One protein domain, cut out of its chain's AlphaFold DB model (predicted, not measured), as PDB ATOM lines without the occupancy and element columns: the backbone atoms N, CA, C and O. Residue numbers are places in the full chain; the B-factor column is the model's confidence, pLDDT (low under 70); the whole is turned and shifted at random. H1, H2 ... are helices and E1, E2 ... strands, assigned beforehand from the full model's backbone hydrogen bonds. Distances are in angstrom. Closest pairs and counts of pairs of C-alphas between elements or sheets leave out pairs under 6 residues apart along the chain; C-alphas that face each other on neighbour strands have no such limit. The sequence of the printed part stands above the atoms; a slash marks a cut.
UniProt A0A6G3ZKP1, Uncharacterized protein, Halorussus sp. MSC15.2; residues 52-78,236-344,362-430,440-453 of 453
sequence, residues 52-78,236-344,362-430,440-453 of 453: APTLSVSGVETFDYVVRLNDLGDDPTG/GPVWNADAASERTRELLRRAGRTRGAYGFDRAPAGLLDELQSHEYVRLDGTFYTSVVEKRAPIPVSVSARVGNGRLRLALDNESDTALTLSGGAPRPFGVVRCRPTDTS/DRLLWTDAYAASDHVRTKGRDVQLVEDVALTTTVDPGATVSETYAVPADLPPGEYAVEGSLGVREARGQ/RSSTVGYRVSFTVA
ATOM      1  N   ALA A  52     311.890 185.931 155.609       61.78
ATOM      2  CA  ALA A  52     311.104 185.292 156.656       61.78
ATOM      3  C   ALA A  52     311.990 185.122 157.905       61.78
ATOM      4  O   ALA A  52     313.124 184.651 157.761       61.78
ATOM      5  N   PRO A  53     311.500 185.466 159.112       66.81
ATOM      6  CA  PRO A  53     312.281 185.324 160.335       66.81
ATOM      7  C   PRO A  53     312.793 183.891 160.481       66.81
ATOM      8  O   PRO A  53     312.077 182.923 160.186       66.81
ATOM      9  N   THR A  54     314.039 183.746 160.931       84.19
ATOM     10  CA  THR A  54     314.612 182.415 161.124       84.19
ATOM     11  C   THR A  54     314.027 181.836 162.403       84.19
ATOM     12  O   THR A  54     314.252 182.354 163.493       84.19
ATOM     13  N   LEU A  55     313.250 180.763 162.263       90.12
ATOM     14  CA  LEU A  55     312.611 180.084 163.384       90.12
ATOM     15  C   LEU A  55     313.400 178.831 163.769       90.12
ATOM     16  O   LEU A  55     313.788 178.048 162.900       90.12
ATOM     17  N   SER A  56     313.554 178.581 165.067       92.62
ATOM     18  CA  SER A  56     314.054 177.306 165.599       92.62
ATOM     19  C   SER A  56     313.227 176.863 166.806       92.62
ATOM     20  O   SER A  56     312.836 177.682 167.629       92.62
ATOM     21  N   VAL A  57     312.920 175.567 166.920       94.06
ATOM     22  CA  VAL A  57     312.289 175.025 168.138       94.06
ATOM     23  C   VAL A  57     313.376 174.869 169.196       94.06
ATOM     24  O   VAL A  57     314.355 174.162 168.956       94.06
ATOM     25  N   SER A  58     313.206 175.518 170.349       92.06
ATOM     26  CA  SER A  58     314.131 175.429 171.486       92.06
ATOM     27  C   SER A  58     313.728 174.329 172.473       92.06
ATOM     28  O   SER A  58     314.599 173.748 173.121       92.06
ATOM     29  N   GLY A  59     312.438 173.979 172.549       91.94
ATOM     30  CA  GLY A  59     311.963 172.912 173.427       91.94
ATOM     31  C   GLY A  59     310.518 172.486 173.171       91.94
ATOM     32  O   GLY A  59     309.696 173.269 172.694       91.94
ATOM     33  N   VAL A  60     310.215 171.231 173.506       93.88
ATOM     34  CA  VAL A  60     308.853 170.687 173.556       93.88
ATOM     35  C   VAL A  60     308.704 169.920 174.861       93.88
ATOM     36  O   VAL A  60     309.501 169.032 175.153       93.88
ATOM     37  N   GLU A  61     307.692 170.279 175.638       91.00
ATOM     38  CA  GLU A  61     307.419 169.730 176.959       91.00
ATOM     39  C   GLU A  61     305.984 169.205 177.012       91.00
ATOM     40  O   GLU A  61     305.043 169.841 176.526       91.00
ATOM     41  N   THR A  62     305.819 168.047 177.644       91.62
ATOM     42  CA  THR A  62     304.527 167.509 178.074       91.62
ATOM     43  C   THR A  62     304.610 167.237 179.559       91.62
ATOM     44  O   THR A  62     305.616 166.700 180.013       91.62
ATOM     45  N   PHE A  63     303.550 167.552 180.292       91.31
ATOM     46  CA  PHE A  63     303.628 167.552 181.748       91.31
ATOM     47  C   PHE A  63     303.077 166.283 182.386       91.31
ATOM     48  O   PHE A  63     302.030 165.789 181.957       91.31
ATOM     49  N   ASP A  64     303.723 165.781 183.439       91.25
ATOM     50  CA  ASP A  64     303.257 164.590 184.173       91.25
ATOM     51  C   ASP A  64     301.926 164.820 184.899       91.25
ATOM     52  O   ASP A  64     301.079 163.922 184.960       91.25
ATOM     53  N   TYR A  65     301.728 166.034 185.410       92.38
ATOM     54  CA  TYR A  65     300.543 166.451 186.145       92.38
ATOM     55  C   TYR A  65     299.896 167.649 185.475       92.38
ATOM     56  O   TYR A  65     300.578 168.523 184.942       92.38
ATOM     57  N   VAL A  66     298.568 167.698 185.541       93.50
ATOM     58  CA  VAL A  66     297.779 168.820 185.036       93.50
ATOM     59  C   VAL A  66     296.690 169.143 186.046       93.50
ATOM     60  O   VAL A  66     295.959 168.251 186.485       93.50
ATOM     61  N   VAL A  67     296.589 170.417 186.416       94.00
ATOM     62  CA  VAL A  67     295.563 170.945 187.324       94.00
ATOM     63  C   VAL A  67     294.873 172.143 186.691       94.00
ATOM     64  O   VAL A  67     295.486 172.879 185.922       94.00
ATOM     65  N   ARG A  68     293.612 172.370 187.039       92.44
ATOM     66  CA  ARG A  68     292.872 173.578 186.681       92.44
ATOM     67  C   ARG A  68     292.439 174.286 187.953       92.44
ATOM     68  O   ARG A  68     291.812 173.665 188.813       92.44
ATOM     69  N   LEU A  69     292.781 175.567 188.040       93.94
ATOM     70  CA  LEU A  69     292.287 176.480 189.059       93.94
ATOM     71  C   LEU A  69     291.478 177.568 188.359       93.94
ATOM     72  O   LEU A  69     292.036 178.312 187.560       93.94
ATOM     73  N   ASN A  70     290.177 177.639 188.627       90.94
ATOM     74  CA  ASN A  70     289.345 178.734 188.124       90.94
ATOM     75  C   ASN A  70     289.181 179.748 189.248       90.94
ATOM     76  O   ASN A  70     288.710 179.366 190.316       90.94
ATOM     77  N   ASP A  71     289.596 180.987 189.006       92.56
ATOM     78  CA  ASP A  71     289.450 182.107 189.936       92.56
ATOM     79  C   ASP A  71     287.961 182.425 190.150       92.56
ATOM     80  O   ASP A  71     287.216 182.623 189.188       92.56
ATOM     81  N   LEU A  72     287.537 182.419 191.411       90.38
ATOM     82  CA  LEU A  72     286.180 182.727 191.856       90.38
ATOM     83  C   LEU A  72     286.105 184.055 192.630       90.38
ATOM     84  O   LEU A  72     285.053 184.378 193.176       90.38
ATOM     85  N   GLY A  73     287.198 184.814 192.707       90.94
ATOM     86  CA  GLY A  73     287.281 186.042 193.490       90.94
ATOM     87  C   GLY A  73     287.366 185.784 194.994       90.94
ATOM     88  O   GLY A  73     287.987 184.827 195.449       90.94
ATOM     89  N   ASP A  74     286.780 186.670 195.788       87.75
ATOM     90  CA  ASP A  74     286.797 186.652 197.256       87.75
ATOM     91  C   ASP A  74     285.572 185.971 197.889       87.75
ATOM     92  O   ASP A  74     285.631 185.576 199.057       87.75
ATOM     93  N   ASP A  75     284.502 185.762 197.116       86.31
ATOM     94  CA  ASP A  75     283.313 185.013 197.519       86.31
ATOM     95  C   ASP A  75     282.824 184.086 196.390       86.31
ATOM     96  O   ASP A  75     282.128 184.527 195.472       86.31
ATOM     97  N   PRO A  76     283.112 182.775 196.471       86.19
ATOM     98  CA  PRO A  76     282.726 181.824 195.434       86.19
ATOM     99  C   PRO A  76     281.210 181.595 195.334       86.19
ATOM    100  O   PRO A  76     280.743 181.033 194.344       86.19
ATOM    101  N   THR A  77     280.439 181.996 196.347       86.88
ATOM    102  CA  THR A  77     278.990 181.754 196.432       86.88
ATOM    103  C   THR A  77     278.142 183.005 196.220       86.88
ATOM    104  O   THR A  77     276.943 182.889 195.966       86.88
ATOM    105  N   GLY A  78     278.736 184.192 196.355       84.44
ATOM    106  CA  GLY A  78     278.012 185.464 196.437       84.44
ATOM    107  C   GLY A  78     277.156 185.620 197.706       84.44
ATOM    108  O   GLY A  78     276.323 186.524 197.767       84.44
ATOM    109  N   GLY A 236     281.175 174.384 201.261       91.88
ATOM    110  CA  GLY A 236     282.005 173.272 200.779       91.88
ATOM    111  C   GLY A 236     283.376 173.187 201.461       91.88
ATOM    112  O   GLY A 236     283.784 174.116 202.161       91.88
ATOM    113  N   PRO A 237     284.110 172.069 201.325       95.31
ATOM    114  CA  PRO A 237     285.440 171.927 201.913       95.31
ATOM    115  C   PRO A 237     286.440 172.891 201.255       95.31
ATOM    116  O   PRO A 237     286.592 172.906 200.035       95.31
ATOM    117  N   VAL A 238     287.150 173.666 202.082       96.06
ATOM    118  CA  VAL A 238     288.118 174.687 201.650       96.06
ATOM    119  C   VAL A 238     289.506 174.340 202.167       96.06
ATOM    120  O   VAL A 238     289.704 174.230 203.378       96.06
ATOM    121  N   TRP A 239     290.479 174.254 201.267       96.88
ATOM    122  CA  TRP A 239     291.886 174.236 201.638       96.88
ATOM    123  C   TRP A 239     292.422 175.664 201.714       96.88
ATOM    124  O   TRP A 239     292.486 176.365 200.706       96.88
ATOM    125  N   ASN A 240     292.833 176.105 202.906       95.06
ATOM    126  CA  ASN A 240     293.575 177.355 203.045       95.06
ATOM    127  C   ASN A 240     295.061 177.121 202.717       95.06
ATOM    128  O   ASN A 240     295.824 176.615 203.546       95.06
ATOM    129  N   ALA A 241     295.467 177.497 201.505       96.50
ATOM    130  CA  ALA A 241     296.813 177.297 200.989       96.50
ATOM    131  C   ALA A 241     297.811 178.389 201.419       96.50
ATOM    132  O   ALA A 241     299.001 178.254 201.131       96.50
ATOM    133  N   ASP A 242     297.389 179.423 202.160       93.62
ATOM    134  CA  ASP A 242     298.282 180.491 202.646       93.62
ATOM    135  C   ASP A 242     299.383 179.952 203.572       93.62
ATOM    136  O   ASP A 242     300.508 180.454 203.587       93.62
ATOM    137  N   ALA A 243     299.077 178.881 204.307       92.19
ATOM    138  CA  ALA A 243     300.018 178.196 205.189       92.19
ATOM    139  C   ALA A 243     300.884 177.139 204.471       92.19
ATOM    140  O   ALA A 243     301.747 176.520 205.098       92.19
ATOM    141  N   ALA A 244     300.670 176.898 203.173       96.00
ATOM    142  CA  ALA A 244     301.434 175.910 202.422       96.00
ATOM    143  C   ALA A 244     302.878 176.378 202.154       96.00
ATOM    144  O   ALA A 244     303.221 177.564 202.231       96.00
ATOM    145  N   SER A 245     303.746 175.424 201.793       96.44
ATOM    146  CA  SER A 245     305.137 175.725 201.429       96.44
ATOM    147  C   SER A 245     305.211 176.756 200.292       96.44
ATOM    148  O   SER A 245     304.347 176.763 199.416       96.44
ATOM    149  N   GLU A 246     306.258 177.591 200.253       95.56
ATOM    150  CA  GLU A 246     306.421 178.597 199.184       95.56
ATOM    151  C   GLU A 246     306.371 177.960 197.790       95.56
ATOM    152  O   GLU A 246     305.728 178.481 196.887       95.56
ATOM    153  N   ARG A 247     306.968 176.772 197.630       95.25
ATOM    154  CA  ARG A 247     306.915 176.018 196.371       95.25
ATOM    155  C   ARG A 247     305.483 175.657 195.966       95.25
ATOM    156  O   ARG A 247     305.161 175.702 194.784       95.25
ATOM    157  N   THR A 248     304.643 175.276 196.926       96.69
ATOM    158  CA  THR A 248     303.230 174.966 196.684       96.69
ATOM    159  C   THR A 248     302.451 176.225 196.331       96.69
ATOM    160  O   THR A 248     301.730 176.226 195.339       96.69
ATOM    161  N   ARG A 249     302.632 177.306 197.098       96.88
ATOM    162  CA  ARG A 249     301.957 178.585 196.845       96.88
ATOM    163  C   ARG A 249     302.323 179.151 195.478       96.88
ATOM    164  O   ARG A 249     301.432 179.516 194.727       96.88
ATOM    165  N   GLU A 250     303.599 179.137 195.105       95.50
ATOM    166  CA  GLU A 250     304.046 179.597 193.787       95.50
ATOM    167  C   GLU A 250     303.451 178.766 192.641       95.50
ATOM    168  O   GLU A 250     303.036 179.322 191.626       95.50
ATOM    169  N   LEU A 251     303.349 177.442 192.809       95.31
ATOM    170  CA  LEU A 251     302.684 176.579 191.831       95.31
ATOM    171  C   LEU A 251     301.201 176.940 191.696       95.31
ATOM    172  O   LEU A 251     300.727 177.128 190.579       95.31
ATOM    173  N   LEU A 252     300.484 177.082 192.814       96.19
ATOM    174  CA  LEU A 252     299.068 177.455 192.812       96.19
ATOM    175  C   LEU A 252     298.845 178.852 192.215       96.19
ATOM    176  O   LEU A 252     297.929 179.015 191.419       96.19
ATOM    177  N   ARG A 253     299.713 179.835 192.497       95.12
ATOM    178  CA  ARG A 253     299.658 181.167 191.861       95.12
ATOM    179  C   ARG A 253     299.811 181.077 190.348       95.12
ATOM    180  O   ARG A 253     299.081 181.739 189.616       95.12
ATOM    181  N   ARG A 254     300.759 180.273 189.859       92.38
ATOM    182  CA  ARG A 254     300.947 180.065 188.414       92.38
ATOM    183  C   ARG A 254     299.753 179.357 187.791       92.38
ATOM    184  O   ARG A 254     299.293 179.786 186.736       92.38
ATOM    185  N   ALA A 255     299.227 178.333 188.459       92.50
ATOM    186  CA  ALA A 255     298.040 177.620 188.013       92.50
ATOM    187  C   ALA A 255     296.804 178.533 187.969       92.50
ATOM    188  O   ALA A 255     296.126 178.554 186.951       92.50
ATOM    189  N   GLY A 256     296.562 179.345 189.004       91.00
ATOM    190  CA  GLY A 256     295.432 180.282 189.074       91.00
ATOM    191  C   GLY A 256     295.506 181.430 188.064       91.00
ATOM    192  O   GLY A 256     294.480 181.919 187.611       91.00
ATOM    193  N   ARG A 257     296.715 181.831 187.644       88.81
ATOM    194  CA  ARG A 257     296.916 182.808 186.554       88.81
ATOM    195  C   ARG A 257     296.800 182.195 185.159       88.81
ATOM    196  O   ARG A 257     296.685 182.930 184.179       88.81
ATOM    197  N   THR A 258     296.890 180.872 185.047       84.50
ATOM    198  CA  THR A 258     296.824 180.183 183.758       84.50
ATOM    199  C   THR A 258     295.367 180.053 183.345       84.50
ATOM    200  O   THR A 258     294.558 179.457 184.047       84.50
ATOM    201  N   ARG A 259     295.018 180.584 182.170       75.50
ATOM    202  CA  ARG A 259     293.693 180.351 181.589       75.50
ATOM    203  C   ARG A 259     293.598 178.890 181.145       75.50
ATOM    204  O   ARG A 259     294.162 178.519 180.120       75.50
ATOM    205  N   GLY A 260     292.880 178.074 181.911       81.56
ATOM    206  CA  GLY A 260     292.675 176.657 181.622       81.56
ATOM    207  C   GLY A 260     293.622 175.746 182.400       81.56
ATOM    208  O   GLY A 260     293.849 175.935 183.591       81.56
ATOM    209  N   ALA A 261     294.110 174.696 181.746       87.75
ATOM    210  CA  ALA A 261     294.848 173.633 182.413       87.75
ATOM    211  C   ALA A 261     296.345 173.977 182.541       87.75
ATOM    212  O   ALA A 261     297.020 174.247 181.548       87.75
ATOM    213  N   TYR A 262     296.872 173.934 183.764       90.94
ATOM    214  CA  TYR A 262     298.274 174.180 184.086       90.94
ATOM    215  C   TYR A 262     299.030 172.866 184.297       90.94
ATOM    216  O   TYR A 262     298.648 172.051 185.141       90.94
ATOM    217  N   GLY A 263     300.113 172.668 183.542       91.50
ATOM    218  CA  GLY A 263     300.944 171.469 183.610       91.50
ATOM    219  C   GLY A 263     302.243 171.647 184.407       91.50
ATOM    220  O   GLY A 263     302.840 172.722 184.403       91.50
ATOM    221  N   PHE A 264     302.682 170.590 185.098       92.25
ATOM    222  CA  PHE A 264     303.968 170.517 185.807       92.25
ATOM    223  C   PHE A 264     304.446 169.064 186.022       92.25
ATOM    224  O   PHE A 264     303.630 168.148 186.087       92.25
ATOM    225  N   ASP A 265     305.755 168.847 186.221       88.50
ATOM    226  CA  ASP A 265     306.336 167.485 186.314       88.50
ATOM    227  C   ASP A 265     306.605 166.989 187.738       88.50
ATOM    228  O   ASP A 265     306.686 165.795 188.011       88.50
ATOM    229  N   ARG A 266     306.779 167.902 188.700       88.88
ATOM    230  CA  ARG A 266     307.160 167.541 190.076       88.88
ATOM    231  C   ARG A 266     306.179 168.098 191.089       88.88
ATOM    232  O   ARG A 266     306.423 169.169 191.659       88.88
ATOM    233  N   ALA A 267     305.120 167.331 191.339       90.62
ATOM    234  CA  ALA A 267     304.138 167.622 192.373       90.62
ATOM    235  C   ALA A 267     304.806 167.778 193.753       90.62
ATOM    236  O   ALA A 267     305.524 166.876 194.196       90.62
ATOM    237  N   PRO A 268     304.594 168.908 194.453       94.31
ATOM    238  CA  PRO A 268     304.846 168.993 195.886       94.31
ATOM    239  C   PRO A 268     304.111 167.872 196.634       94.31
ATOM    240  O   PRO A 268     303.004 167.487 196.256       94.31
ATOM    241  N   ALA A 269     304.724 167.356 197.700       93.00
ATOM    242  CA  ALA A 269     304.130 166.287 198.500       93.00
ATOM    243  C   ALA A 269     302.747 166.702 199.033       93.00
ATOM    244  O   ALA A 269     302.583 167.821 199.516       93.00
ATOM    245  N   GLY A 270     301.760 165.811 198.911       93.06
ATOM    246  CA  GLY A 270     300.382 166.035 199.362       93.06
ATOM    247  C   GLY A 270     299.526 166.942 198.469       93.06
ATOM    248  O   GLY A 270     298.309 166.884 198.581       93.06
ATOM    249  N   LEU A 271     300.106 167.716 197.535       95.25
ATOM    250  CA  LEU A 271     299.361 168.705 196.733       95.25
ATOM    251  C   LEU A 271     298.125 168.106 196.053       95.25
ATOM    252  O   LEU A 271     297.035 168.658 196.139       95.25
ATOM    253  N   LEU A 272     298.297 166.991 195.343       94.75
ATOM    254  CA  LEU A 272     297.216 166.410 194.547       94.75
ATOM    255  C   LEU A 272     296.101 165.816 195.404       94.75
ATOM    256  O   LEU A 272     294.990 165.679 194.905       94.75
ATOM    257  N   ASP A 273     296.397 165.430 196.642       94.50
ATOM    258  CA  ASP A 273     295.399 164.892 197.565       94.50
ATOM    259  C   ASP A 273     294.651 166.028 198.267       94.50
ATOM    260  O   ASP A 273     293.436 165.938 198.428       94.50
ATOM    261  N   GLU A 274     295.337 167.136 198.574       96.19
ATOM    262  CA  GLU A 274     294.706 168.368 199.068       96.19
ATOM    263  C   GLU A 274     293.728 168.945 198.040       96.19
ATOM    264  O   GLU A 274     292.567 169.170 198.368       96.19
ATOM    265  N   LEU A 275     294.149 169.088 196.775       95.25
ATOM    266  CA  LEU A 275     293.269 169.522 195.675       95.25
ATOM    267  C   LEU A 275     292.115 168.534 195.415       95.25
ATOM    268  O   LEU A 275     291.063 168.926 194.931       95.25
ATOM    269  N   GLN A 276     292.351 167.247 195.693       92.38
ATOM    270  CA  GLN A 276     291.385 166.137 195.728       92.38
ATOM    271  C   GLN A 276     290.250 166.323 196.732       92.38
ATOM    272  O   GLN A 276     289.068 166.116 196.457       92.38
ATOM    273  N   SER A 277     290.666 166.622 197.953       94.06
ATOM    274  CA  SER A 277     289.820 166.524 199.138       94.06
ATOM    275  C   SER A 277     289.025 167.800 199.398       94.06
ATOM    276  O   SER A 277     288.154 167.809 200.267       94.06
ATOM    277  N   HIS A 278     289.321 168.863 198.649       95.75
ATOM    278  CA  HIS A 278     288.719 170.172 198.802       95.75
ATOM    279  C   HIS A 278     288.083 170.625 197.493       95.75
ATOM    280  O   HIS A 278     288.621 170.432 196.407       95.75
ATOM    281  N   GLU A 279     286.913 171.232 197.621       94.12
ATOM    282  CA  GLU A 279     286.169 171.814 196.509       94.12
ATOM    283  C   GLU A 279     286.772 173.168 196.129       94.12
ATOM    284  O   GLU A 279     286.901 173.503 194.948       94.12
ATOM    285  N   TYR A 280     287.214 173.901 197.153       95.62
ATOM    286  CA  TYR A 280     287.816 175.213 197.020       95.62
ATOM    287  C   TYR A 280     289.241 175.238 197.563       95.62
ATOM    288  O   TYR A 280     289.553 174.660 198.607       95.62
ATOM    289  N   VAL A 281     290.089 176.012 196.898       97.12
ATOM    290  CA  VAL A 281     291.400 176.427 197.397       97.12
ATOM    291  C   VAL A 281     291.345 177.920 197.650       97.12
ATOM    292  O   VAL A 281     290.994 178.678 196.753       97.12
ATOM    293  N   ARG A 282     291.715 178.357 198.851       95.94
ATOM    294  CA  ARG A 282     291.892 179.773 199.171       95.94
ATOM    295  C   ARG A 282     293.380 180.091 199.223       95.94
ATOM    296  O   ARG A 282     294.109 179.439 199.970       95.94
ATOM    297  N   LEU A 283     293.819 181.070 198.441       96.31
ATOM    298  CA  LEU A 283     295.206 181.524 198.387       96.31
ATOM    299  C   LEU A 283     295.266 183.036 198.177       96.31
ATOM    300  O   LEU A 283     294.645 183.560 197.254       96.31
ATOM    301  N   ASP A 284     296.038 183.720 199.018       93.19
ATOM    302  CA  ASP A 284     296.247 185.168 199.008       93.19
ATOM    303  C   ASP A 284     294.901 185.937 198.973       93.19
ATOM    304  O   ASP A 284     294.737 186.932 198.272       93.19
ATOM    305  N   GLY A 285     293.906 185.434 199.716       90.00
ATOM    306  CA  GLY A 285     292.553 186.000 199.793       90.00
ATOM    307  C   GLY A 285     291.606 185.631 198.644       90.00
ATOM    308  O   GLY A 285     290.422 185.923 198.753       90.00
ATOM    309  N   THR A 286     292.088 184.953 197.600       93.88
ATOM    310  CA  THR A 286     291.289 184.547 196.431       93.88
ATOM    311  C   THR A 286     290.877 183.079 196.533       93.88
ATOM    312  O   THR A 286     291.677 182.234 196.943       93.88
ATOM    313  N   PHE A 287     289.640 182.764 196.161       95.44
ATOM    314  CA  PHE A 287     289.107 181.415 196.047       95.44
ATOM    315  C   PHE A 287     289.264 180.888 194.628       95.44
ATOM    316  O   PHE A 287     289.038 181.592 193.649       95.44
ATOM    317  N   TYR A 288     289.595 179.608 194.530       95.69
ATOM    318  CA  TYR A 288     289.674 178.884 193.276       95.69
ATOM    319  C   TYR A 288     288.891 177.581 193.388       95.69
ATOM    320  O   TYR A 288     289.022 176.883 194.394       95.69
ATOM    321  N   THR A 289     288.156 177.181 192.346       93.12
ATOM    322  CA  THR A 289     287.813 175.752 192.205       93.12
ATOM    323  C   THR A 289     289.083 174.979 191.884       93.12
ATOM    324  O   THR A 289     289.860 175.460 191.055       93.12
ATOM    325  N   SER A 290     289.260 173.767 192.407       89.94
ATOM    326  CA  SER A 290     290.378 172.903 192.008       89.94
ATOM    327  C   SER A 290     289.943 171.625 191.312       89.94
ATOM    328  O   SER A 290     289.149 170.852 191.837       89.94
ATOM    329  N   VAL A 291     290.540 171.353 190.150       89.50
ATOM    330  CA  VAL A 291     290.385 170.078 189.439       89.50
ATOM    331  C   VAL A 291     291.760 169.507 189.113       89.50
ATOM    332  O   VAL A 291     292.589 170.172 188.495       89.50
ATOM    333  N   VAL A 292     292.009 168.255 189.504       91.44
ATOM    334  CA  VAL A 292     293.195 167.501 189.069       91.44
ATOM    335  C   VAL A 292     292.835 166.722 187.807       91.44
ATOM    336  O   VAL A 292     292.121 165.724 187.880       91.44
ATOM    337  N   GLU A 293     293.333 167.171 186.657       89.00
ATOM    338  CA  GLU A 293     292.982 166.616 185.345       89.00
ATOM    339  C   GLU A 293     293.905 165.479 184.887       89.00
ATOM    340  O   GLU A 293     293.483 164.614 184.122       89.00
ATOM    341  N   LYS A 294     295.160 165.451 185.358       89.19
ATOM    342  CA  LYS A 294     296.126 164.375 185.075       89.19
ATOM    343  C   LYS A 294     296.975 164.069 186.306       89.19
ATOM    344  O   LYS A 294     297.518 164.974 186.936       89.19
ATOM    345  N   ARG A 295     297.092 162.775 186.627       84.75
ATOM    346  CA  ARG A 295     297.900 162.236 187.745       84.75
ATOM    347  C   ARG A 295     299.046 161.325 187.313       84.75
ATOM    348  O   ARG A 295     299.882 160.972 188.137       84.75
ATOM    349  N   ALA A 296     299.027 160.877 186.068       79.44
ATOM    350  CA  ALA A 296     299.997 159.943 185.532       79.44
ATOM    351  C   ALA A 296     300.240 160.266 184.058       79.44
ATOM    352  O   ALA A 296     299.313 160.755 183.398       79.44
ATOM    353  N   PRO A 297     301.438 159.969 183.532       80.75
ATOM    354  CA  PRO A 297     301.727 160.065 182.110       80.75
ATOM    355  C   PRO A 297     300.649 159.384 181.259       80.75
ATOM    356  O   PRO A 297     300.122 158.331 181.616       80.75
ATOM    357  N   ILE A 298     300.317 160.016 180.137       84.00
ATOM    358  CA  ILE A 298     299.410 159.481 179.117       84.00
ATOM    359  C   ILE A 298     300.319 159.066 177.953       84.00
ATOM    360  O   ILE A 298     301.265 159.809 177.689       84.00
ATOM    361  N   PRO A 299     300.074 157.926 177.282       87.75
ATOM    362  CA  PRO A 299     300.891 157.426 176.168       87.75
ATOM    363  C   PRO A 299     300.673 158.253 174.890       87.75
ATOM    364  O   PRO A 299     300.124 157.786 173.894       87.75
ATOM    365  N   VAL A 300     301.045 159.523 174.957       89.94
ATOM    366  CA  VAL A 300     300.981 160.497 173.876       89.94
ATOM    367  C   VAL A 300     302.203 161.388 173.974       89.94
ATOM    368  O   VAL A 300     302.534 161.873 175.058       89.94
ATOM    369  N   SER A 301     302.830 161.653 172.840       92.56
ATOM    370  CA  SER A 301     303.877 162.661 172.741       92.56
ATOM    371  C   SER A 301     303.403 163.824 171.890       92.56
ATOM    372  O   SER A 301     302.584 163.687 170.982       92.56
ATOM    373  N   VAL A 302     303.896 165.010 172.234       93.94
ATOM    374  CA  VAL A 302     303.716 166.212 171.427       93.94
ATOM    375  C   VAL A 302     305.052 166.518 170.778       93.94
ATOM    376  O   VAL A 302     306.097 166.455 171.424       93.94
ATOM    377  N   SER A 303     305.024 166.856 169.496       95.62
ATOM    378  CA  SER A 303     306.198 167.290 168.755       95.62
ATOM    379  C   SER A 303     305.914 168.589 168.010       95.62
ATOM    380  O   SER A 303     304.784 168.890 167.621       95.62
ATOM    381  N   ALA A 304     306.960 169.392 167.830       96.00
ATOM    382  CA  ALA A 304     306.882 170.656 167.117       96.00
ATOM    383  C   ALA A 304     308.003 170.757 166.089       96.00
ATOM    384  O   ALA A 304     309.130 170.314 166.322       96.00
ATOM    385  N   ARG A 305     307.696 171.350 164.937       95.06
ATOM    386  CA  ARG A 305     308.677 171.660 163.893       95.06
ATOM    387  C   ARG A 305     308.407 173.046 163.348       95.06
ATOM    388  O   ARG A 305     307.255 173.398 163.120       95.06
ATOM    389  N   VAL A 306     309.467 173.797 163.088       90.75
ATOM    390  CA  VAL A 306     309.374 175.096 162.421       90.75
ATOM    391  C   VAL A 306     310.021 175.042 161.048       90.75
ATOM    392  O   VAL A 306     310.990 174.315 160.830       90.75
ATOM    393  N   GLY A 307     309.461 175.797 160.111       86.44
ATOM    394  CA  GLY A 307     309.999 175.946 158.766       86.44
ATOM    395  C   GLY A 307     309.147 176.899 157.942       86.44
ATOM    396  O   GLY A 307     307.925 176.906 158.077       86.44
ATOM    397  N   ASN A 308     309.785 177.706 157.093       85.25
ATOM    398  CA  ASN A 308     309.115 178.654 156.192       85.25
ATOM    399  C   ASN A 308     308.137 179.604 156.918       85.25
ATOM    400  O   ASN A 308     307.006 179.786 156.471       85.25
ATOM    401  N   GLY A 309     308.535 180.150 158.077       86.81
ATOM    402  CA  GLY A 309     307.681 181.040 158.877       86.81
ATOM    403  C   GLY A 309     306.451 180.358 159.495       86.81
ATOM    404  O   GLY A 309     305.466 181.019 159.818       86.81
ATOM    405  N   ARG A 310     306.459 179.025 159.616       91.19
ATOM    406  CA  ARG A 310     305.339 178.240 160.149       91.19
ATOM    407  C   ARG A 310     305.786 177.348 161.299       91.19
ATOM    408  O   ARG A 310     306.900 176.827 161.281       91.19
ATOM    409  N   LEU A 311     304.885 177.141 162.252       93.19
ATOM    410  CA  LEU A 311     304.990 176.200 163.360       93.19
ATOM    411  C   LEU A 311     304.006 175.051 163.124       93.19
ATOM    412  O   LEU A 311     302.794 175.251 163.113       93.19
ATOM    413  N   ARG A 312     304.516 173.835 162.951       95.06
ATOM    414  CA  ARG A 312     303.711 172.614 162.911       95.06
ATOM    415  C   ARG A 312     303.705 171.973 164.289       95.06
ATOM    416  O   ARG A 312     304.768 171.596 164.778       95.06
ATOM    417  N   LEU A 313     302.516 171.813 164.861       95.12
ATOM    418  CA  LEU A 313     302.276 171.052 166.085       95.12
ATOM    419  C   LEU A 313     301.725 169.679 165.714       95.12
ATOM    420  O   LEU A 313     300.859 169.572 164.844       95.12
ATOM    421  N   ALA A 314     302.222 168.634 166.361       96.00
ATOM    422  CA  ALA A 314     301.771 167.268 166.161       96.00
ATOM    423  C   ALA A 314     301.608 166.553 167.502       96.00
ATOM    424  O   ALA A 314     302.348 166.819 168.447       96.00
ATOM    425  N   LEU A 315     300.618 165.667 167.567       95.69
ATOM    426  CA  LEU A 315     300.407 164.742 168.668       95.69
ATOM    427  C   LEU A 315     300.428 163.325 168.110       95.69
ATOM    428  O   LEU A 315     299.673 163.003 167.187       95.69
ATOM    429  N   ASP A 316     301.285 162.503 168.694       95.94
ATOM    430  CA  ASP A 316     301.496 161.108 168.351       95.94
ATOM    431  C   ASP A 316     300.814 160.219 169.401       95.94
ATOM    432  O   ASP A 316     300.989 160.411 170.608       95.94
ATOM    433  N   ASN A 317     299.995 159.264 168.955       95.31
ATOM    434  CA  ASN A 317     299.400 158.257 169.832       95.31
ATOM    435  C   ASN A 317     300.390 157.102 170.030       95.31
ATOM    436  O   ASN A 317     300.585 156.289 169.129       95.31
ATOM    437  N   GLU A 318     300.984 157.006 171.215       94.56
ATOM    438  CA  GLU A 318     301.972 155.973 171.555       94.56
ATOM    439  C   GLU A 318     301.338 154.722 172.174       94.56
ATOM    440  O   GLU A 318     302.039 153.768 172.519       94.56
ATOM    441  N   SER A 319     300.015 154.718 172.345       92.31
ATOM    442  CA  SER A 319     299.289 153.558 172.851       92.31
ATOM    443  C   SER A 319     298.990 152.537 171.755       92.31
ATOM    444  O   SER A 319     299.072 152.807 170.555       92.31
ATOM    445  N   ASP A 320     298.596 151.346 172.188       92.69
ATOM    446  CA  ASP A 320     298.097 150.257 171.350       92.69
ATOM    447  C   ASP A 320     296.584 150.350 171.073       92.69
ATOM    448  O   ASP A 320     296.020 149.483 170.400       92.69
ATOM    449  N   THR A 321     295.918 151.410 171.547       91.81
ATOM    450  CA  THR A 321     294.480 151.644 171.359       91.81
ATOM    451  C   THR A 321     294.208 152.982 170.675       91.81
ATOM    452  O   THR A 321     295.040 153.886 170.652       91.81
ATOM    453  N   ALA A 322     293.045 153.107 170.035       92.75
ATOM    454  CA  ALA A 322     292.650 154.381 169.451       92.75
ATOM    455  C   ALA A 322     292.304 155.375 170.568       92.75
ATOM    456  O   ALA A 322     291.577 155.047 171.510       92.75
ATOM    457  N   LEU A 323     292.776 156.610 170.440       92.75
ATOM    458  CA  LEU A 323     292.487 157.696 171.369       92.75
ATOM    459  C   LEU A 323     291.476 158.655 170.750       92.75
ATOM    460  O   LEU A 323     291.495 158.926 169.556       92.75
ATOM    461  N   THR A 324     290.579 159.195 171.564       92.62
ATOM    462  CA  THR A 324     289.774 160.364 171.215       92.62
ATOM    463  C   THR A 324     290.338 161.572 171.942       92.62
ATOM    464  O   THR A 324     290.294 161.644 173.170       92.62
ATOM    465  N   LEU A 325     290.854 162.519 171.170       91.50
ATOM    466  CA  LEU A 325     291.277 163.829 171.635       91.50
ATOM    467  C   LEU A 325     290.067 164.758 171.673       91.50
ATOM    468  O   LEU A 325     289.238 164.695 170.770       91.50
ATOM    469  N   SER A 326     289.976 165.627 172.671       89.69
ATOM    470  CA  SER A 326     288.998 166.711 172.759       89.69
ATOM    471  C   SER A 326     289.722 168.031 173.008       89.69
ATOM    472  O   SER A 326     290.432 168.163 174.005       89.69
ATOM    473  N   GLY A 327     289.529 169.002 172.123       85.75
ATOM    474  CA  GLY A 327     290.107 170.343 172.225       85.75
ATOM    475  C   GLY A 327     289.092 171.417 171.846       85.75
ATOM    476  O   GLY A 327     287.963 171.104 171.465       85.75
ATOM    477  N   GLY A 328     289.489 172.683 171.953       83.12
ATOM    478  CA  GLY A 328     288.690 173.799 171.441       83.12
ATOM    479  C   GLY A 328     288.657 173.831 169.910       83.12
ATOM    480  O   GLY A 328     289.396 173.107 169.237       83.12
ATOM    481  N   ALA A 329     287.812 174.689 169.344       81.50
ATOM    482  CA  ALA A 329     287.808 174.933 167.907       81.50
ATOM    483  C   ALA A 329     289.016 175.788 167.463       81.50
ATOM    484  O   ALA A 329     289.379 176.725 168.176       81.50
ATOM    485  N   PRO A 330     289.628 175.504 166.297       83.50
ATOM    486  CA  PRO A 330     289.436 174.324 165.451       83.50
ATOM    487  C   PRO A 330     290.223 173.100 165.949       83.50
ATOM    488  O   PRO A 330     291.192 173.203 166.698       83.50
ATOM    489  N   ARG A 331     289.855 171.909 165.474       86.00
ATOM    490  CA  ARG A 331     290.591 170.676 165.798       86.00
ATOM    491  C   ARG A 331     292.018 170.701 165.223       86.00
ATOM    492  O   ARG A 331     292.213 171.261 164.150       86.00
ATOM    493  N   PRO A 332     292.980 169.995 165.845       86.19
ATOM    494  CA  PRO A 332     292.875 169.332 167.143       86.19
ATOM    495  C   PRO A 332     293.304 170.229 168.317       86.19
ATOM    496  O   PRO A 332     292.888 169.942 169.429       86.19
ATOM    497  N   PHE A 333     294.097 171.286 168.089       88.38
ATOM    498  CA  PHE A 333     294.735 172.097 169.146       88.38
ATOM    499  C   PHE A 333     293.996 173.394 169.516       88.38
ATOM    500  O   PHE A 333     294.415 174.086 170.441       88.38
ATOM    501  N   GLY A 334     292.896 173.724 168.843       87.88
ATOM    502  CA  GLY A 334     292.144 174.950 169.083       87.88
ATOM    503  C   GLY A 334     292.827 176.203 168.540       87.88
ATOM    504  O   GLY A 334     293.700 176.151 167.673       87.88
ATOM    505  N   VAL A 335     292.399 177.356 169.053       87.06
ATOM    506  CA  VAL A 335     293.058 178.639 168.797       87.06
ATOM    507  C   VAL A 335     294.361 178.717 169.587       87.06
ATOM    508  O   VAL A 335     294.362 178.683 170.816       87.06
ATOM    509  N   VAL A 336     295.470 178.881 168.871       89.25
ATOM    510  CA  VAL A 336     296.821 178.891 169.432       89.25
ATOM    511  C   VAL A 336     297.388 180.309 169.473       89.25
ATOM    512  O   VAL A 336     297.370 181.033 168.475       89.25
ATOM    513  N   ARG A 337     297.945 180.700 170.624       90.38
ATOM    514  CA  ARG A 337     298.668 181.966 170.816       90.38
ATOM    515  C   ARG A 337     300.090 181.695 171.300       90.38
ATOM    516  O   ARG A 337     300.312 180.729 172.029       90.38
ATOM    517  N   CYS A 338     301.036 182.541 170.907       90.25
ATOM    518  CA  CYS A 338     302.395 182.537 171.440       90.25
ATOM    519  C   CYS A 338     302.650 183.766 172.316       90.25
ATOM    520  O   CYS A 338     302.147 184.850 172.021       90.25
ATOM    521  N   ARG A 339     303.479 183.611 173.349       90.06
ATOM    522  CA  ARG A 339     303.868 184.676 174.285       90.06
ATOM    523  C   ARG A 339     305.386 184.694 174.500       90.06
ATOM    524  O   ARG A 339     305.972 183.610 174.508       90.06
ATOM    525  N   PRO A 340     306.036 185.857 174.682       89.38
ATOM    526  CA  PRO A 340     307.457 185.918 175.032       89.38
ATOM    527  C   PRO A 340     307.763 185.145 176.326       89.38
ATOM    528  O   PRO A 340     306.964 185.178 177.266       89.38
ATOM    529  N   THR A 341     308.907 184.460 176.403       82.25
ATOM    530  CA  THR A 341     309.334 183.732 177.617       82.25
ATOM    531  C   THR A 341     310.073 184.624 178.620       82.25
ATOM    532  O   THR A 341     309.929 184.429 179.828       82.25
ATOM    533  N   ASP A 342     310.794 185.642 178.138       64.62
ATOM    534  CA  ASP A 342     311.539 186.624 178.937       64.62
ATOM    535  C   ASP A 342     310.642 187.780 179.423       64.62
ATOM    536  O   ASP A 342     310.789 188.941 179.048       64.62
ATOM    537  N   THR A 343     309.695 187.485 180.312       54.75
ATOM    538  CA  THR A 343     308.997 188.517 181.106       54.75
ATOM    539  C   THR A 343     309.572 188.594 182.519       54.75
ATOM    540  O   THR A 343     308.848 188.689 183.509       54.75
ATOM    541  N   SER A 344     310.897 188.531 182.639       39.38
ATOM    542  CA  SER A 344     311.650 188.576 183.899       39.38
ATOM    543  C   SER A 344     311.702 189.976 184.543       39.38
ATOM    544  O   SER A 344     312.531 190.229 185.415       39.38
ATOM    545  N   ASP A 362     300.493 188.452 173.910       78.81
ATOM    546  CA  ASP A 362     300.076 187.213 173.264       78.81
ATOM    547  C   ASP A 362     299.738 187.472 171.790       78.81
ATOM    548  O   ASP A 362     298.860 188.273 171.461       78.81
ATOM    549  N   ARG A 363     300.408 186.760 170.881       86.38
ATOM    550  CA  ARG A 363     300.197 186.863 169.432       86.38
ATOM    551  C   ARG A 363     299.512 185.610 168.905       86.38
ATOM    552  O   ARG A 363     299.947 184.493 169.169       86.38
ATOM    553  N   LEU A 364     298.422 185.795 168.165       88.81
ATOM    554  CA  LEU A 364     297.688 184.706 167.521       88.81
ATOM    555  C   LEU A 364     298.551 184.046 166.436       88.81
ATOM    556  O   LEU A 364     299.093 184.735 165.574       88.81
ATOM    557  N   LEU A 365     298.628 182.714 166.443       89.00
ATOM    558  CA  LEU A 365     299.214 181.948 165.346       89.00
ATOM    559  C   LEU A 365     298.101 181.520 164.388       89.00
ATOM    560  O   LEU A 365     297.178 180.818 164.799       89.00
ATOM    561  N   TRP A 366     298.158 181.959 163.130       86.62
ATOM    562  CA  TRP A 366     297.058 181.815 162.165       86.62
ATOM    563  C   TRP A 366     297.060 180.446 161.471       86.62
ATOM    564  O   TRP A 366     298.112 179.991 161.043       86.62
ATOM    565  N   THR A 367     295.903 179.811 161.270       86.31
ATOM    566  CA  THR A 367     295.765 178.614 160.412       86.31
ATOM    567  C   THR A 367     294.530 178.721 159.516       86.31
ATOM    568  O   THR A 367     293.556 179.395 159.855       86.31
ATOM    569  N   ASP A 368     294.554 178.023 158.377       83.38
ATOM    570  CA  ASP A 368     293.403 177.849 157.481       83.38
ATOM    571  C   ASP A 368     292.190 177.264 158.206       83.38
ATOM    572  O   ASP A 368     291.046 177.590 157.883       83.38
ATOM    573  N   ALA A 369     292.438 176.440 159.227       81.06
ATOM    574  CA  ALA A 369     291.390 175.821 160.020       81.06
ATOM    575  C   ALA A 369     290.530 176.851 160.779       81.06
ATOM    576  O   ALA A 369     289.374 176.562 161.072       81.06
ATOM    577  N   TYR A 370     291.040 178.060 161.057       83.94
ATOM    578  CA  TYR A 370     290.229 179.134 161.648       83.94
ATOM    579  C   TYR A 370     289.185 179.654 160.665       83.94
ATOM    580  O   TYR A 370     288.029 179.818 161.033       83.94
ATOM    581  N   ALA A 371     289.586 179.895 159.414       73.81
ATOM    582  CA  ALA A 371     288.693 180.416 158.381       73.81
ATOM    583  C   ALA A 371     287.676 179.368 157.900       73.81
ATOM    584  O   ALA A 371     286.594 179.731 157.451       73.81
ATOM    585  N   ALA A 372     288.027 178.082 157.977       80.44
ATOM    586  CA  ALA A 372     287.163 176.974 157.571       80.44
ATOM    587  C   ALA A 372     286.236 176.458 158.687       80.44
ATOM    588  O   ALA A 372     285.393 175.605 158.422       80.44
ATOM    589  N   SER A 373     286.416 176.910 159.930       80.06
ATOM    590  CA  SER A 373     285.647 176.427 161.075       80.06
ATOM    591  C   SER A 373     284.360 177.226 161.254       80.06
ATOM    592  O   SER A 373     284.414 178.414 161.556       80.06
ATOM    593  N   ASP A 374     283.213 176.547 161.231       81.25
ATOM    594  CA  ASP A 374     281.909 177.156 161.548       81.25
ATOM    595  C   ASP A 374     281.808 177.635 163.012       81.25
ATOM    596  O   ASP A 374     280.958 178.450 163.351       81.25
ATOM    597  N   HIS A 375     282.719 177.170 163.871       81.88
ATOM    598  CA  HIS A 375     282.792 177.504 165.298       81.88
ATOM    599  C   HIS A 375     283.753 178.662 165.622       81.88
ATOM    600  O   HIS A 375     283.948 179.001 166.791       81.88
ATOM    601  N   VAL A 376     284.417 179.247 164.615       80.81
ATOM    602  CA  VAL A 376     285.359 180.361 164.803       80.81
ATOM    603  C   VAL A 376     284.986 181.486 163.852       80.81
ATOM    604  O   VAL A 376     285.131 181.376 162.638       80.81
ATOM    605  N   ARG A 377     284.545 182.618 164.402       80.75
ATOM    606  CA  ARG A 377     284.277 183.811 163.600       80.75
ATOM    607  C   ARG A 377     285.546 184.631 163.472       80.75
ATOM    608  O   ARG A 377     286.113 185.075 164.472       80.75
ATOM    609  N   THR A 378     285.949 184.897 162.237       78.31
ATOM    610  CA  THR A 378     287.137 185.695 161.927       78.31
ATOM    611  C   THR A 378     286.775 186.965 161.156       78.31
ATOM    612  O   THR A 378     285.747 187.036 160.480       78.31
ATOM    613  N   LYS A 379     287.617 187.996 161.277       76.81
ATOM    614  CA  LYS A 379     287.636 189.166 160.391       76.81
ATOM    615  C   LYS A 379     289.081 189.379 159.947       76.81
ATOM    616  O   LYS A 379     289.915 189.785 160.748       76.81
ATOM    617  N   GLY A 380     289.391 189.078 158.686       78.06
ATOM    618  CA  GLY A 380     290.784 189.029 158.234       78.06
ATOM    619  C   GLY A 380     291.559 187.947 158.990       78.06
ATOM    620  O   GLY A 380     291.130 186.798 158.993       78.06
ATOM    621  N   ARG A 381     292.668 188.317 159.649       73.31
ATOM    622  CA  ARG A 381     293.482 187.408 160.481       73.31
ATOM    623  C   ARG A 381     293.176 187.476 161.982       73.31
ATOM    624  O   ARG A 381     293.915 186.908 162.782       73.31
ATOM    625  N   ASP A 382     292.073 188.120 162.356       75.00
ATOM    626  CA  ASP A 382     291.679 188.286 163.751       75.00
ATOM    627  C   ASP A 382     290.496 187.382 164.098       75.00
ATOM    628  O   ASP A 382     289.454 187.409 163.436       75.00
ATOM    629  N   VAL A 383     290.640 186.598 165.168       77.06
ATOM    630  CA  VAL A 383     289.550 185.801 165.748       77.06
ATOM    631  C   VAL A 383     288.676 186.716 166.607       77.06
ATOM    632  O   VAL A 383     289.136 187.255 167.609       77.06
ATOM    633  N   GLN A 384     287.417 186.883 166.203       76.44
ATOM    634  CA  GLN A 384     286.428 187.752 166.852       76.44
ATOM    635  C   GLN A 384     285.590 186.993 167.880       76.44
ATOM    636  O   GLN A 384     285.214 187.537 168.913       76.44
ATOM    637  N   LEU A 385     285.281 185.733 167.578       73.50
ATOM    638  CA  LEU A 385     284.496 184.862 168.439       73.50
ATOM    639  C   LEU A 385     284.965 183.424 168.249       73.50
ATOM    640  O   LEU A 385     285.243 182.999 167.128       73.50
ATOM    641  N   VAL A 386     285.004 182.681 169.345       75.69
ATOM    642  CA  VAL A 386     285.163 181.229 169.347       75.69
ATOM    643  C   VAL A 386     283.959 180.683 170.092       75.69
ATOM    644  O   VAL A 386     283.701 181.109 171.216       75.69
ATOM    645  N   GLU A 387     283.201 179.788 169.466       74.62
ATOM    646  CA  GLU A 387     282.171 179.046 170.185       74.62
ATOM    647  C   GLU A 387     282.852 178.112 171.191       74.62
ATOM    648  O   GLU A 387     283.768 177.367 170.832       74.62
ATOM    649  N   ASP A 388     282.421 178.150 172.455       69.69
ATOM    650  CA  ASP A 388     282.956 177.278 173.509       69.69
ATOM    651  C   ASP A 388     282.386 175.857 173.360       69.69
ATOM    652  O   ASP A 388     281.488 175.429 174.083       69.69
ATOM    653  N   VAL A 389     282.860 175.146 172.333       73.75
ATOM    654  CA  VAL A 389     282.447 173.784 171.990       73.75
ATOM    655  C   VAL A 389     283.666 172.870 171.967       73.75
ATOM    656  O   VAL A 389     284.637 173.098 171.241       73.75
ATOM    657  N   ALA A 390     283.590 171.779 172.730       79.06
ATOM    658  CA  ALA A 390     284.594 170.727 172.700       79.06
ATOM    659  C   ALA A 390     284.482 169.913 171.401       79.06
ATOM    660  O   ALA A 390     283.490 169.229 171.138       79.06
ATOM    661  N   LEU A 391     285.536 169.952 170.596       86.00
ATOM    662  CA  LEU A 391     285.633 169.258 169.326       86.00
ATOM    663  C   LEU A 391     286.531 168.024 169.454       86.00
ATOM    664  O   LEU A 391     287.630 168.103 169.998       86.00
ATOM    665  N   THR A 392     286.079 166.879 168.929       89.44
ATOM    666  CA  THR A 392     286.779 165.600 169.123       89.44
ATOM    667  C   THR A 392     287.451 165.048 167.870       89.44
ATOM    668  O   THR A 392     286.799 164.939 166.836       89.44
ATOM    669  N   THR A 393     288.692 164.577 167.972       91.38
ATOM    670  CA  THR A 393     289.410 163.871 166.894       91.38
ATOM    671  C   THR A 393     289.828 162.485 167.366       91.38
ATOM    672  O   THR A 393     290.431 162.359 168.426       91.38
ATOM    673  N   THR A 394     289.534 161.444 166.589       94.06
ATOM    674  CA  THR A 394     290.032 160.089 166.865       94.06
ATOM    675  C   THR A 394     291.391 159.885 166.199       94.06
ATOM    676  O   THR A 394     291.568 160.257 165.042       94.06
ATOM    677  N   VAL A 395     292.340 159.309 166.935       94.62
ATOM    678  CA  VAL A 395     293.705 159.014 166.493       94.62
ATOM    679  C   VAL A 395     293.976 157.534 166.734       94.62
ATOM    680  O   VAL A 395     293.938 157.069 167.873       94.62
ATOM    681  N   ASP A 396     294.229 156.795 165.660       95.88
ATOM    682  CA  ASP A 396     294.528 155.364 165.716       95.88
ATOM    683  C   ASP A 396     295.855 155.075 166.450       95.88
ATOM    684  O   ASP A 396     296.677 155.983 166.616       95.88
ATOM    685  N   PRO A 397     296.086 153.831 166.913       95.50
ATOM    686  CA  PRO A 397     297.363 153.427 167.508       95.50
ATOM    687  C   PRO A 397     298.550 153.753 166.593       95.50
ATOM    688  O   PRO A 397     298.535 153.405 165.410       95.50
ATOM    689  N   GLY A 398     299.582 154.414 167.121       94.00
ATOM    690  CA  GLY A 398     300.773 154.811 166.361       94.00
ATOM    691  C   GLY A 398     300.545 155.910 165.316       94.00
ATOM    692  O   GLY A 398     301.479 156.254 164.593       94.00
ATOM    693  N   ALA A 399     299.325 156.446 165.196       96.75
ATOM    694  CA  ALA A 399     299.019 157.517 164.259       96.75
ATOM    695  C   ALA A 399     299.334 158.898 164.849       96.75
ATOM    696  O   ALA A 399     299.335 159.108 166.065       96.75
ATOM    697  N   THR A 400     299.540 159.857 163.951       95.75
ATOM    698  CA  THR A 400     299.824 161.254 164.280       95.75
ATOM    699  C   THR A 400     298.692 162.140 163.783       95.75
ATOM    700  O   THR A 400     298.275 162.032 162.626       95.75
ATOM    701  N   VAL A 401     298.253 163.086 164.608       94.88
ATOM    702  CA  VAL A 401     297.449 164.230 164.163       94.88
ATOM    703  C   VAL A 401     298.298 165.496 164.243       94.88
ATOM    704  O   VAL A 401     299.094 165.654 165.163       94.88
ATOM    705  N   SER A 402     298.170 166.407 163.280       94.44
ATOM    706  CA  SER A 402     298.968 167.636 163.272       94.44
ATOM    707  C   SER A 402     298.230 168.809 162.657       94.44
ATOM    708  O   SER A 402     297.425 168.599 161.755       94.44
ATOM    709  N   GLU A 403     298.593 170.017 163.070       93.94
ATOM    710  CA  GLU A 403     298.111 171.277 162.501       93.94
ATOM    711  C   GLU A 403     299.289 172.236 162.288       93.94
ATOM    712  O   GLU A 403     300.293 172.173 163.008       93.94
ATOM    713  N   THR A 404     299.201 173.087 161.267       93.00
ATOM    714  CA  THR A 404     300.268 174.034 160.919       93.00
ATOM    715  C   THR A 404     299.774 175.461 161.058       93.00
ATOM    716  O   THR A 404     298.783 175.847 160.451       93.00
ATOM    717  N   TYR A 405     300.531 176.256 161.802       91.88
ATOM    718  CA  TYR A 405     300.222 177.643 162.085       91.88
ATOM    719  C   TYR A 405     301.256 178.564 161.446       91.88
ATOM    720  O   TYR A 405     302.461 178.343 161.559       91.88
ATOM    721  N   ALA A 406     300.794 179.615 160.786       90.25
ATOM    722  CA  ALA A 406     301.617 180.729 160.360       90.25
ATOM    723  C   ALA A 406     302.027 181.565 161.578       90.25
ATOM    724  O   ALA A 406     301.187 182.009 162.366       90.25
ATOM    725  N   VAL A 407     303.334 181.773 161.701       88.50
ATOM    726  CA  VAL A 407     303.936 182.637 162.711       88.50
ATOM    727  C   VAL A 407     303.920 184.071 162.166       88.50
ATOM    728  O   VAL A 407     304.335 184.270 161.019       88.50
ATOM    729  N   PRO A 408     303.409 185.066 162.917       86.56
ATOM    730  CA  PRO A 408     303.402 186.452 162.458       86.56
ATOM    731  C   PRO A 408     304.814 186.928 162.094       86.56
ATOM    732  O   PRO A 408     305.756 186.753 162.866       86.56
ATOM    733  N   ALA A 409     304.966 187.498 160.896       83.38
ATOM    734  CA  ALA A 409     306.269 187.916 160.371       83.38
ATOM    735  C   ALA A 409     306.845 189.145 161.095       83.38
ATOM    736  O   ALA A 409     308.033 189.421 160.991       83.38
ATOM    737  N   ASP A 410     306.001 189.877 161.817       83.69
ATOM    738  CA  ASP A 410     306.319 191.067 162.601       83.69
ATOM    739  C   ASP A 410     306.683 190.755 164.064       83.69
ATOM    740  O   ASP A 410     306.849 191.678 164.863       83.69
ATOM    741  N   LEU A 411     306.821 189.475 164.433       86.12
ATOM    742  CA  LEU A 411     307.304 189.087 165.758       86.12
ATOM    743  C   LEU A 411     308.743 189.581 165.981       86.12
ATOM    744  O   LEU A 411     309.635 189.224 165.208       86.12
ATOM    745  N   PRO A 412     309.010 190.353 167.053       88.75
ATOM    746  CA  PRO A 412     310.369 190.745 167.408       88.75
ATOM    747  C   PRO A 412     311.273 189.531 167.677       88.75
ATOM    748  O   PRO A 412     310.779 188.524 168.196       88.75
ATOM    749  N   PRO A 413     312.591 189.626 167.418       89.62
ATOM    750  CA  PRO A 413     313.536 188.584 167.799       89.62
ATOM    751  C   PRO A 413     313.480 188.276 169.299       89.62
ATOM    752  O   PRO A 413     313.397 189.188 170.126       89.62
ATOM    753  N   GLY A 414     313.531 186.995 169.654       91.00
ATOM    754  CA  GLY A 414     313.392 186.533 171.036       91.00
ATOM    755  C   GLY A 414     312.862 185.107 171.141       91.00
ATOM    756  O   GLY A 414     312.602 184.449 170.133       91.00
ATOM    757  N   GLU A 415     312.711 184.618 172.371       92.44
ATOM    758  CA  GLU A 415     312.100 183.317 172.645       92.44
ATOM    759  C   GLU A 415     310.615 183.469 173.002       92.44
ATOM    760  O   GLU A 415     310.212 184.334 173.783       92.44
ATOM    761  N   TYR A 416     309.802 182.599 172.410       92.44
ATOM    762  CA  TYR A 416     308.357 182.549 172.563       92.44
ATOM    763  C   TYR A 416     307.919 181.149 172.967       92.44
ATOM    764  O   TYR A 416     308.521 180.157 172.565       92.44
ATOM    765  N   ALA A 417     306.832 181.065 173.725       92.50
ATOM    766  CA  ALA A 417     306.181 179.819 174.088       92.50
ATOM    767  C   ALA A 417     304.736 179.785 173.590       92.50
ATOM    768  O   ALA A 417     304.009 180.775 173.665       92.50
ATOM    769  N   VAL A 418     304.327 178.614 173.119       91.25
ATOM    770  CA  VAL A 418     302.941 178.209 172.901       91.25
ATOM    771  C   VAL A 418     302.589 177.201 173.981       91.25
ATOM    772  O   VAL A 418     303.282 176.199 174.137       91.25
ATOM    773  N   GLU A 419     301.498 177.438 174.694       90.44
ATOM    774  CA  GLU A 419     300.989 176.533 175.723       90.44
ATOM    775  C   GLU A 419     299.550 176.154 175.390       90.44
ATOM    776  O   GLU A 419     298.776 176.971 174.887       90.44
ATOM    777  N   GLY A 420     299.193 174.902 175.649       88.88
ATOM    778  CA  GLY A 420     297.847 174.414 175.401       88.88
ATOM    779  C   GLY A 420     297.568 173.112 176.129       88.88
ATOM    780  O   GLY A 420     298.439 172.527 176.778       88.88
ATOM    781  N   SER A 421     296.321 172.663 176.033       90.81
ATOM    782  CA  SER A 421     295.911 171.401 176.628       90.81
ATOM    783  C   SER A 421     294.864 170.685 175.786       90.81
ATOM    784  O   SER A 421     294.068 171.322 175.096       90.81
ATOM    785  N   LEU A 422     294.886 169.356 175.840       90.19
ATOM    786  CA  LEU A 422     293.962 168.478 175.132       90.19
ATOM    787  C   LEU A 422     293.396 167.449 176.096       90.19
ATOM    788  O   LEU A 422     294.152 166.749 176.766       90.19
ATOM    789  N   GLY A 423     292.076 167.310 176.127       90.25
ATOM    790  CA  GLY A 423     291.458 166.145 176.744       90.25
ATOM    791  C   GLY A 423     291.757 164.901 175.910       90.25
ATOM    792  O   GLY A 423     291.758 164.942 174.681       90.25
ATOM    793  N   VAL A 424     292.028 163.789 176.574       90.44
ATOM    794  CA  VAL A 424     292.347 162.496 175.980       90.44
ATOM    795  C   VAL A 424     291.523 161.438 176.688       90.44
ATOM    796  O   VAL A 424     291.491 161.355 177.917       90.44
ATOM    797  N   ARG A 425     290.851 160.606 175.905       89.94
ATOM    798  CA  ARG A 425     290.152 159.415 176.386       89.94
ATOM    799  C   ARG A 425     290.373 158.277 175.408       89.94
ATOM    800  O   ARG A 425     290.473 158.517 174.210       89.94
ATOM    801  N   GLU A 426     290.373 157.044 175.886       85.69
ATOM    802  CA  GLU A 426     290.326 155.887 174.991       85.69
ATOM    803  C   GLU A 426     289.042 155.947 174.142       85.69
ATOM    804  O   GLU A 426     287.946 156.275 174.626       85.69
ATOM    805  N   ALA A 427     289.172 155.684 172.843       78.88
ATOM    806  CA  ALA A 427     288.020 155.533 171.973       78.88
ATOM    807  C   ALA A 427     287.285 154.258 172.402       78.88
ATOM    808  O   ALA A 427     287.865 153.173 172.407       78.88
ATOM    809  N   ARG A 428     286.005 154.371 172.789       69.38
ATOM    810  CA  ARG A 428     285.212 153.187 173.135       69.38
ATOM    811  C   ARG A 428     285.192 152.258 171.926       69.38
ATOM    812  O   ARG A 428     284.637 152.607 170.885       69.38
ATOM    813  N   GLY A 429     285.771 151.070 172.089       52.38
ATOM    814  CA  GLY A 429     285.539 149.969 171.172       52.38
ATOM    815  C   GLY A 429     284.035 149.740 171.064       52.38
ATOM    816  O   GLY A 429     283.309 149.772 172.055       52.38
ATOM    817  N   GLN A 430     283.552 149.541 169.846       43.09
ATOM    818  CA  GLN A 430     282.156 149.258 169.545       43.09
ATOM    819  C   GLN A 430     281.804 147.834 170.019       43.09
ATOM    820  O   GLN A 430     281.551 146.961 169.200       43.09
ATOM    821  N   ARG A 440     287.941 157.007 181.882       64.81
ATOM    822  CA  ARG A 440     288.944 157.924 182.431       64.81
ATOM    823  C   ARG A 440     289.358 158.904 181.335       64.81
ATOM    824  O   ARG A 440     290.216 158.600 180.517       64.81
ATOM    825  N   SER A 441     288.708 160.059 181.293       76.62
ATOM    826  CA  SER A 441     289.210 161.229 180.578       76.62
ATOM    827  C   SER A 441     290.390 161.807 181.359       76.62
ATOM    828  O   SER A 441     290.288 161.971 182.575       76.62
ATOM    829  N   SER A 442     291.483 162.117 180.677       88.19
ATOM    830  CA  SER A 442     292.677 162.754 181.241       88.19
ATOM    831  C   SER A 442     293.080 163.937 180.360       88.19
ATOM    832  O   SER A 442     292.649 163.997 179.213       88.19
ATOM    833  N   THR A 443     293.901 164.865 180.845       91.19
ATOM    834  CA  THR A 443     294.349 166.024 180.046       91.19
ATOM    835  C   THR A 443     295.842 165.973 179.767       91.19
ATOM    836  O   THR A 443     296.645 165.774 180.671       91.19
ATOM    837  N   VAL A 444     296.245 166.221 178.525       90.88
ATOM    838  CA  VAL A 444     297.636 166.468 178.135       90.88
ATOM    839  C   VAL A 444     297.860 167.969 178.098       90.88
ATOM    840  O   VAL A 444     297.335 168.635 177.214       90.88
ATOM    841  N   GLY A 445     298.642 168.498 179.036       91.00
ATOM    842  CA  GLY A 445     299.209 169.840 178.920       91.00
ATOM    843  C   GLY A 445     300.510 169.787 178.124       91.00
ATOM    844  O   GLY A 445     301.319 168.878 178.344       91.00
ATOM    845  N   TYR A 446     300.715 170.748 177.227       91.44
ATOM    846  CA  TYR A 446     301.944 170.877 176.451       91.44
ATOM    847  C   TYR A 446     302.456 172.316 176.428       91.44
ATOM    848  O   TYR A 446     301.679 173.274 176.492       91.44
ATOM    849  N   ARG A 447     303.774 172.452 176.289       93.00
ATOM    850  CA  ARG A 447     304.462 173.715 176.026       93.00
ATOM    851  C   ARG A 447     305.469 173.525 174.901       93.00
ATOM    852  O   ARG A 447     306.261 172.590 174.916       93.00
ATOM    853  N   VAL A 448     305.446 174.422 173.926       93.69
ATOM    854  CA  VAL A 448     306.395 174.463 172.812       93.69
ATOM    855  C   VAL A 448     307.088 175.809 172.830       93.69
ATOM    856  O   VAL A 448     306.431 176.832 172.652       93.69
ATOM    857  N   SER A 449     308.402 175.806 173.018       94.62
ATOM    858  CA  SER A 449     309.232 177.006 172.957       94.62
ATOM    859  C   SER A 449     309.955 177.079 171.611       94.62
ATOM    860  O   SER A 449     310.455 176.073 171.097       94.62
ATOM    861  N   PHE A 450     309.996 178.269 171.020       93.94
ATOM    862  CA  PHE A 450     310.700 178.537 169.772       93.94
ATOM    863  C   PHE A 450     311.355 179.920 169.793       93.94
ATOM    864  O   PHE A 450     310.891 180.839 170.466       93.94
ATOM    865  N   THR A 451     312.439 180.071 169.042       93.06
ATOM    866  CA  THR A 451     313.183 181.322 168.901       93.06
ATOM    867  C   THR A 451     312.908 181.948 167.540       93.06
ATOM    868  O   THR A 451     312.835 181.244 166.531       93.06
ATOM    869  N   VAL A 452     312.771 183.272 167.533       90.19
ATOM    870  CA  VAL A 452     312.712 184.136 166.350       90.19
ATOM    871  C   VAL A 452     314.047 184.877 166.260       90.19
ATOM    872  O   VAL A 452     314.434 185.535 167.229       90.19
ATOM    873  N   ALA A 453     314.754 184.742 165.136       85.00
ATOM    874  CA  ALA A 453     316.058 185.360 164.878       85.00
ATOM    875  C   ALA A 453     316.067 186.219 163.612       85.00
ATOM    876  O   ALA A 453     315.397 185.827 162.620       85.00
TER     877      ALA A 453
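What this domain is: This is residues 52 to 78, 236 to 344, 362 to 430 and 440 to 453 of the 453 residues of an uncharacterized protein of Halorussus sp. MSC15.2 (UniProt A0A6G3ZKP1). Two lobes made mainly of strands meet where E4 comes up to E15 and E16. In the larger lobe the sheet E7 E8 E14 is only partly face to face with a branched sheet of E1, E9, E10, E13, E15 and E16, and H3 with the hairpin E11 and E12 lies at its edge; in the smaller lobe the sheet E3 E5 E6 E2 E4 curls round H1. The printed part has 219 residues with three named helices and sixteen named strands, in the order E1 E2 E3 H1 E4 H2 E5 to E10 H3 E11 to E16, mostly strand. The five-strand sheet is mixed, the others antiparallel. The whole is compact, with a radius of gyration of the C-alphas of 18.4 A and spans of 50 by 49 by 33 A.

Where its parts are: Find C-alpha 55 at (312.611, 180.084, 163.384), where E1, residues 55 to 62, begins; it bends by 51 degrees at residue 58 and runs on into E2, 65 to 71. After a cut read E3, 238 to 240, H1, 246 to 257 and 16.4 A long, E4, 261 to 264, H2, 271 to 277, E5, 280 to 283, E6, 286 to 294 and 23.6 A, E7, 300 to 307, E8, 310 to 317, E9, 323 to 327, and E10, 337 to 340. Then come H3, 368 to 372, E11, 376 to 379, E12, 382 to 386, E13, 391 to 395, E14, 400 to 406, and E15, 414 to 426 and 38.6 A. E16, 442 to 452 and 32.9 A, ends at (312.712, 184.136, 166.350).

How they stand to each other: Look beside E15: E16 is on one side, N 418 to O 448 2.8 A, and E9 and E10 on the other, N 326 to O 423 2.8 A and N 339 to O 417 2.9 A. E1 is antiparallel to E16, N 61 to O 447 2.8 A, and E13 to E9, N 325 to O 393 2.8 A. The closest C-alphas of E1 and E7, Leu 55 and Val 306, are 6.0 A apart. E8 has the hairpin partner E7, N 303 to O 314 2.9 A, and E14, N 313 to O 403 2.9 A; H3 only grazes this sheet. E11 and E12 form a hairpin, N 377 to O 385 2.8 A. The branched and five-strand sheets make a sandwich, two sheets face to face: the parts of them that face each other are 9.1 A centre to centre, and the strands of the one stand at 70 degrees to those of the other. In the latter see N 239 to O 280, 2.8 A, N 281 to O 288, 2.9 A, N 68 to O 291, 2.8 A, and N 67 to O 262, 2.9 A. H1 and H2 are on one face of it, two layers; C-alphas 69 and 256, closest of E2 and H1, are 4.9 A apart. In H1, H2 and H3 every O i to N i+4 pair is within hydrogen-bond range.

The domain as a whole: The C-alphas of Ala 52 and Gly 236, farthest apart, are 54.2 A from each other. Cuts leave gaps of 13.5 A from C-alpha 78 to 236, 15.8 A from 344 to 362 and 16.9 A from 430 to 440. Of the links printed whole, none is long. Confidence is under 70 at residues 52 to 53, 342 to 344, 388, 428 to 430 and 440.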